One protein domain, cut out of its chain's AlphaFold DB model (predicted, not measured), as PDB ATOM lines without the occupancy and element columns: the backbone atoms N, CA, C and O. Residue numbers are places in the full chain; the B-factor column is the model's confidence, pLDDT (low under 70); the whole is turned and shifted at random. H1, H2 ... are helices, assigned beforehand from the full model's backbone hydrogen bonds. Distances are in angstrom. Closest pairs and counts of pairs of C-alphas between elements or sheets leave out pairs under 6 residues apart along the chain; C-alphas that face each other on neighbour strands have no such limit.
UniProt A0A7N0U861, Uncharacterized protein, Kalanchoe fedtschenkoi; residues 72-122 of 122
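This is residues 72 to 122 of the 122 residues of an uncharacterized protein of Kalanchoe fedtschenkoi (UniProt A0A7N0U861). One long helix, H1, runs along the longest axis of the domain; a short helix, H2, packs on it at a steep tilt, and a second short helix, H3, packs on H2 and comes close to H1 without clearly touching it, the three centres making a triangle. H2 bridges the other two, H3 stands crosswise to both, and the links 89 to 95 and 104 to 112 join the three. The printed part has 51 residues with three named helices, in the order H1, H2, H3, and no named strand; the class is all helix. It is compact, with a radius of gyration of the C-alphas of 9.7 A, and spans 26 by 19 by 18 A.

H1, residues 72 to 88, is 23.7 A long from first to last C-alpha and begins at C-alpha 72 (-40.019, 15.042, 24.469). H2, residues 96 to 103, measures 10.5 A and begins at C-alpha 96 (-46.866, 11.869, 43.308). H3, residues 113 to 120, measures 10.4 A and ends at C-alpha 120 (-50.394, 10.435, 34.159).

H1 touches H2, the closest C-alphas being those of Val 77 and Val 103, 6.4 A apart. Their lines stand at a steep tilt of 62 degrees, and they run opposite ways. H2 touches H3, with the C-alphas of Tyr 100 and Gly 113 closest at 5.8 A; the two are about perpendicular, at 80 degrees. H1 and H3 are close but not clearly touching: their closest C-alphas, of Leu 78 and Cys 120, are 7.9 A apart, and their lines are about perpendicular, at 85 degrees. In H1, H2 and H3 every O i to N i+4 pair is within hydrogen-bond range.

The two C-alphas farthest apart are those of Gly 89 and Val 109, at 26.6 A. The printed part has no cut, and both links, H1 to H2 and H2 to H3, are short. The mean pLDDT of the printed part is 91.3; residue 122, the chain's last, is under 70.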
ATOM      1  N   ASP A  72     -41.216  15.432  23.719       93.88
ATOM      2  CA  ASP A  72     -40.019  15.042  24.469       93.88
ATOM      3  C   ASP A  72     -40.287  14.976  25.980       93.88
ATOM      4  O   ASP A  72     -39.892  14.012  26.637       93.88
ATOM      5  N   ASP A  73     -41.019  15.951  26.527       94.00
ATOM      6  CA  ASP A  73     -41.371  15.969  27.951       94.00
ATOM      7  C   ASP A  73     -42.291  14.799  28.311       94.00
ATOM      8  O   ASP A  73     -42.132  14.175  29.356       94.00
ATOM      9  N   GLU A  74     -43.232  14.456  27.431       92.19
ATOM     10  CA  GLU A  74     -44.107  13.298  27.604       92.19
ATOM     11  C   GLU A  74     -43.311  11.990  27.669       92.19
ATOM     12  O   GLU A  74     -43.549  11.164  28.550       92.19
ATOM     13  N   ILE A  75     -42.319  11.819  26.791       94.94
ATOM     14  CA  ILE A  75     -41.431  10.652  26.824       94.94
ATOM     15  C   ILE A  75     -40.668  10.592  28.151       94.94
ATOM     16  O   ILE A  75     -40.539   9.509  28.727       94.94
ATOM     17  N   VAL A  76     -40.167  11.730  28.641       96.12
ATOM     18  CA  VAL A  76     -39.459  11.817  29.927       96.12
ATOM     19  C   VAL A  76     -40.375  11.430  31.085       96.12
ATOM     20  O   VAL A  76     -39.972  10.620  31.915       96.12
ATOM     21  N   VAL A  77     -41.605  11.948  31.131       93.94
ATOM     22  CA  VAL A  77     -42.569  11.613  32.191       93.94
ATOM     23  C   VAL A  77     -42.904  10.120  32.160       93.94
ATOM     24  O   VAL A  77     -42.779   9.451  33.183       93.94
ATOM     25  N   LEU A  78     -43.246   9.563  30.993       93.50
ATOM     26  CA  LEU A  78     -43.629   8.151  30.861       93.50
ATOM     27  C   LEU A  78     -42.483   7.193  31.209       93.50
ATOM     28  O   LEU A  78     -42.682   6.208  31.922       93.50
ATOM     29  N   LYS A  79     -41.265   7.479  30.738       95.00
ATOM     30  CA  LYS A  79     -40.081   6.698  31.126       95.00
ATOM     31  C   LYS A  79     -39.776   6.862  32.605       95.00
ATOM     32  O   LYS A  79     -39.492   5.876  33.280       95.00
ATOM     33  N   GLY A  80     -39.907   8.081  33.114       94.50
ATOM     34  CA  GLY A  80     -39.708   8.380  34.518       94.50
ATOM     35  C   GLY A  80     -40.624   7.554  35.415       94.50
ATOM     36  O   GLY A  80     -40.166   7.073  36.442       94.50
ATOM     37  N   MET A  81     -41.884   7.322  35.029       93.81
ATOM     38  CA  MET A  81     -42.809   6.475  35.798       93.81
ATOM     39  C   MET A  81     -42.306   5.030  35.925       93.81
ATOM     40  O   MET A  81     -42.334   4.439  37.008       93.81
ATOM     41  N   LEU A  82     -41.811   4.464  34.823       94.19
ATOM     42  CA  LEU A  82     -41.238   3.115  34.794       94.19
ATOM     43  C   LEU A  82     -39.963   3.032  35.640       94.19
ATOM     44  O   LEU A  82     -39.794   2.095  36.414       94.19
ATOM     45  N   GLU A  83     -39.075   4.015  35.528       96.12
ATOM     46  CA  GLU A  83     -37.823   4.050  36.290       96.12
ATOM     47  C   GLU A  83     -38.065   4.268  37.787       96.12
ATOM     48  O   GLU A  83     -37.441   3.611  38.621       96.12
ATOM     49  N   TYR A  84     -39.003   5.147  38.135       95.25
ATOM     50  CA  TYR A  84     -39.374   5.437  39.516       95.25
ATOM     51  C   TYR A  84     -39.994   4.214  40.196       95.25
ATOM     52  O   TYR A  84     -39.560   3.831  41.285       95.25
ATOM     53  N   SER A  85     -40.944   3.553  39.526       93.00
ATOM     54  CA  SER A  85     -41.563   2.322  40.030       93.00
ATOM     55  C   SER A  85     -40.567   1.168  40.122       93.00
ATOM     56  O   SER A  85     -40.533   0.479  41.138       93.00
ATOM     57  N   ALA A  86     -39.697   0.985  39.126       94.94
ATOM     58  CA  ALA A  86     -38.664  -0.047  39.164       94.94
ATOM     59  C   ALA A  86     -37.612   0.203  40.259       94.94
ATOM     60  O   ALA A  86     -37.132  -0.744  40.879       94.94
ATOM     61  N   GLY A  87     -37.249   1.466  40.501       92.94
ATOM     62  CA  GLY A  87     -36.232   1.841  41.481       92.94
ATOM     63  C   GLY A  87     -36.733   1.819  42.925       92.94
ATOM     64  O   GLY A  87     -36.014   1.357  43.812       92.94
ATOM     65  N   LYS A  88     -37.950   2.316  43.177       90.12
ATOM     66  CA  LYS A  88     -38.518   2.429  44.531       90.12
ATOM     67  C   LYS A  88     -39.479   1.303  44.901       90.12
ATOM     68  O   LYS A  88     -39.709   1.085  46.086       90.12
ATOM     69  N   GLY A  89     -40.051   0.606  43.920       90.50
ATOM     70  CA  GLY A  89     -41.128  -0.362  44.142       90.50
ATOM     71  C   GLY A  89     -42.455   0.284  44.554       90.50
ATOM     72  O   GLY A  89     -43.295  -0.392  45.138       90.50
ATOM     73  N   ILE A  90     -42.621   1.586  44.297       91.06
ATOM     74  CA  ILE A  90     -43.801   2.382  44.655       91.06
ATOM     75  C   ILE A  90     -44.388   2.963  43.370       91.06
ATOM     76  O   ILE A  90     -43.633   3.412  42.501       91.06
ATOM     77  N   ASP A  91     -45.715   2.950  43.244       90.38
ATOM     78  CA  ASP A  91     -46.393   3.586  42.117       90.38
ATOM     79  C   ASP A  91     -46.124   5.107  42.145       90.38
ATOM     80  O   ASP A  91     -46.334   5.756  43.177       90.38
ATOM     81  N   PRO A  92     -45.667   5.713  41.034       91.94
ATOM     82  CA  PRO A  92     -45.591   7.162  40.872       91.94
ATOM     83  C   PRO A  92     -46.858   7.915  41.297       91.94
ATOM     84  O   PRO A  92     -46.760   9.059  41.733       91.94
ATOM     85  N   MET A  93     -48.032   7.289  41.180       90.50
ATOM     86  CA  MET A  93     -49.315   7.878  41.567       90.50
ATOM     87  C   MET A  93     -49.563   7.828  43.080       90.50
ATOM     88  O   MET A  93     -50.205   8.736  43.610       90.50
ATOM     89  N   ASP A  94     -49.003   6.840  43.787       92.19
ATOM     90  CA  ASP A  94     -49.070   6.739  45.252       92.19
ATOM     91  C   ASP A  94     -48.134   7.753  45.936       92.19
ATOM     92  O   ASP A  94     -48.440   8.276  47.008       92.19
ATOM     93  N   GLU A  95     -46.996   8.074  45.308       93.38
ATOM     94  CA  GLU A  95     -46.016   9.053  45.803       93.38
ATOM     95  C   GLU A  95     -45.791  10.195  44.793       93.38
ATOM     96  O   GLU A  95     -44.658  10.525  44.430       93.38
ATOM     97  N   LEU A  96     -46.881  10.838  44.356       91.44
ATOM     98  CA  LEU A  96     -46.866  11.869  43.308       91.44
ATOM     99  C   LEU A  96     -45.877  13.009  43.574       91.44
ATOM    100  O   LEU A  96     -45.225  13.479  42.646       91.44
ATOM    101  N   ASN A  97     -45.744  13.468  44.822       92.38
ATOM    102  CA  ASN A  97     -44.797  14.540  45.140       92.38
ATOM    103  C   ASN A  97     -43.343  14.088  44.925       92.38
ATOM    104  O   ASN A  97     -42.542  14.831  44.363       92.38
ATOM    105  N   GLY A  98     -43.018  12.856  45.324       94.00
ATOM    106  CA  GLY A  98     -41.695  12.274  45.109       94.00
ATOM    107  C   GLY A  98     -41.410  12.021  43.630       94.00
ATOM    108  O   GLY A  98     -40.294  12.261  43.168       94.00
ATOM    109  N   PHE A  99     -42.422  11.598  42.870       95.12
ATOM    110  CA  PHE A  99     -42.313  11.446  41.424       95.12
ATOM    111  C   PHE A  99     -42.171  12.794  40.701       95.12
ATOM    112  O   PHE A  99     -41.322  12.940  39.822       95.12
ATOM    113  N   TYR A 100     -42.933  13.810  41.104       94.38
ATOM    114  CA  TYR A 100     -42.805  15.168  40.579       94.38
ATOM    115  C   TYR A 100     -41.388  15.710  40.785       94.38
ATOM    116  O   TYR A 100     -40.764  16.178  39.835       94.38
ATOM    117  N   ASP A 101     -40.837  15.568  41.992       94.62
ATOM    118  CA  ASP A 101     -39.463  15.975  42.286       94.62
ATOM    119  C   ASP A 101     -38.420  15.217  41.455       94.62
ATOM    120  O   ASP A 101     -37.372  15.781  41.129       94.62
ATOM    121  N   PHE A 102     -38.716  13.970  41.083       94.75
ATOM    122  CA  PHE A 102     -37.864  13.138  40.240       94.75
ATOM    123  C   PHE A 102     -37.836  13.607  38.775       94.75
ATOM    124  O   PHE A 102     -36.759  13.651  38.181       94.75
ATOM    125  N   VAL A 103     -38.976  14.001  38.192       94.25
ATOM    126  CA  VAL A 103     -39.054  14.371  36.761       94.25
ATOM    127  C   VAL A 103     -38.957  15.869  36.478       94.25
ATOM    128  O   VAL A 103     -38.570  16.236  35.370       94.25
ATOM    129  N   LYS A 104     -39.252  16.749  37.447       93.00
ATOM    130  CA  LYS A 104     -39.318  18.211  37.236       93.00
ATOM    131  C   LYS A 104     -38.029  18.838  36.693       93.00
ATOM    132  O   LYS A 104     -38.080  19.882  36.062       93.00
ATOM    133  N   GLY A 105     -36.873  18.224  36.953       93.75
ATOM    134  CA  GLY A 105     -35.577  18.695  36.448       93.75
ATOM    135  C   GLY A 105     -35.249  18.233  35.026       93.75
ATOM    136  O   GLY A 105     -34.291  18.724  34.436       93.75
ATOM    137  N   SER A 106     -36.024  17.287  34.496       94.25
ATOM    138  CA  SER A 106     -35.778  16.627  33.209       94.25
ATOM    139  C   SER A 106     -36.760  17.065  32.119       94.25
ATOM    140  O   SER A 106     -36.527  16.780  30.948       94.25
ATOM    141  N   ILE A 107     -37.850  17.738  32.496       94.19
ATOM    142  CA  ILE A 107     -38.848  18.303  31.580       94.19
ATOM    143  C   ILE A 107     -38.589  19.796  31.361       94.19
ATOM    144  O   ILE A 107     -38.101  20.494  32.248       94.19
ATOM    145  N   HIS A 108     -38.934  20.305  30.181       92.31
ATOM    146  CA  HIS A 108     -38.693  21.700  29.792       92.31
ATOM    147  C   HIS A 108     -39.779  22.664  30.280       92.31
ATOM    148  O   HIS A 108     -39.654  23.880  30.118       92.31
ATOM    149  N   VAL A 109     -40.856  22.126  30.847       89.25
ATOM    150  CA  VAL A 109     -42.050  22.869  31.235       89.25
ATOM    151  C   VAL A 109     -42.203  22.879  32.748       89.25
ATOM    152  O   VAL A 109     -42.102  21.844  33.401       89.25
ATOM    153  N   ASP A 110     -42.453  24.064  33.301       89.81
ATOM    154  CA  ASP A 110     -42.760  24.221  34.720       89.81
ATOM    155  C   ASP A 110     -44.245  23.909  34.933       89.81
ATOM    156  O   ASP A 110     -45.127  24.594  34.404       89.81
ATOM    157  N   VAL A 111     -44.515  22.819  35.642       89.75
ATOM    158  CA  VAL A 111     -45.859  22.277  35.850       89.75
ATOM    159  C   VAL A 111     -46.069  21.990  37.322       89.75
ATOM    160  O   VAL A 111     -45.137  21.699  38.057       89.75
ATOM    161  N   THR A 112     -47.312  22.021  37.777       90.19
ATOM    162  CA  THR A 112     -47.634  21.597  39.141       90.19
ATOM    163  C   THR A 112     -47.738  20.075  39.222       90.19
ATOM    164  O   THR A 112     -48.057  19.407  38.235       90.19
ATOM    165  N   GLY A 113     -47.571  19.509  40.421       88.25
ATOM    166  CA  GLY A 113     -47.835  18.084  40.650       88.25
ATOM    167  C   GLY A 113     -49.245  17.665  40.207       88.25
ATOM    168  O   GLY A 113     -49.415  16.584  39.655       88.25
ATOM    169  N   ALA A 114     -50.245  18.545  40.334       88.50
ATOM    170  CA  ALA A 114     -51.606  18.288  39.858       88.50
ATOM    171  C   ALA A 114     -51.703  18.189  38.323       88.50
ATOM    172  O   ALA A 114     -52.429  17.346  37.799       88.50
ATOM    173  N   GLN A 115     -50.959  19.018  37.585       90.44
ATOM    174  CA  GLN A 115     -50.886  18.929  36.122       90.44
ATOM    175  C   GLN A 115     -50.146  17.666  35.674       90.44
ATOM    176  O   GLN A 115     -50.558  17.024  34.709       90.44
ATOM    177  N   LEU A 116     -49.089  17.284  36.399       90.00
ATOM    178  CA  LEU A 116     -48.382  16.027  36.179       90.00
ATOM    179  C   LEU A 116     -49.304  14.824  36.434       90.00
ATOM    180  O   LEU A 116     -49.375  13.921  35.606       90.00
ATOM    181  N   PHE A 117     -50.069  14.846  37.526       87.94
ATOM    182  CA  PHE A 117     -51.066  13.824  37.846       87.94
ATOM    183  C   PHE A 117     -52.117  13.700  36.751       87.94
ATOM    184  O   PHE A 117     -52.350  12.606  36.251       87.94
ATOM    185  N   HIS A 118     -52.701  14.821  36.320       87.00
ATOM    186  CA  HIS A 118     -53.661  14.824  35.219       87.00
ATOM    187  C   HIS A 118     -53.051  14.236  33.938       87.00
ATOM    188  O   HIS A 118     -53.739  13.563  33.178       87.00
ATOM    189  N   ARG A 119     -51.751  14.453  33.695       86.56
ATOM    190  CA  ARG A 119     -51.055  13.867  32.543       86.56
ATOM    191  C   ARG A 119     -50.847  12.360  32.663       86.56
ATOM    192  O   ARG A 119     -50.877  11.696  31.632       86.56
ATOM    193  N   CYS A 120     -50.620  11.856  33.874       82.56
ATOM    194  CA  CYS A 120     -50.394  10.435  34.159       82.56
ATOM    195  C   CYS A 120     -51.704   9.647  34.353       82.56
ATOM    196  O   CYS A 120     -51.701   8.425  34.261       82.56
ATOM    197  N   SER A 121     -52.809  10.343  34.632       79.69
ATOM    198  CA  SER A 121     -54.153   9.784  34.829       79.69
ATOM    199  C   SER A 121     -54.967   9.636  33.535       79.69
ATOM    200  O   SER A 121     -56.040   9.033  33.582       79.69
ATOM    201  N   ALA A 122     -54.521  10.233  32.427       57.59
ATOM    202  CA  ALA A 122     -55.218  10.248  31.139       57.59
ATOM    203  C   ALA A 122     -54.575   9.270  30.152       57.59
ATOM    204  O   ALA A 122     -55.338   8.542  29.479       57.59
TER     205      ALA A 122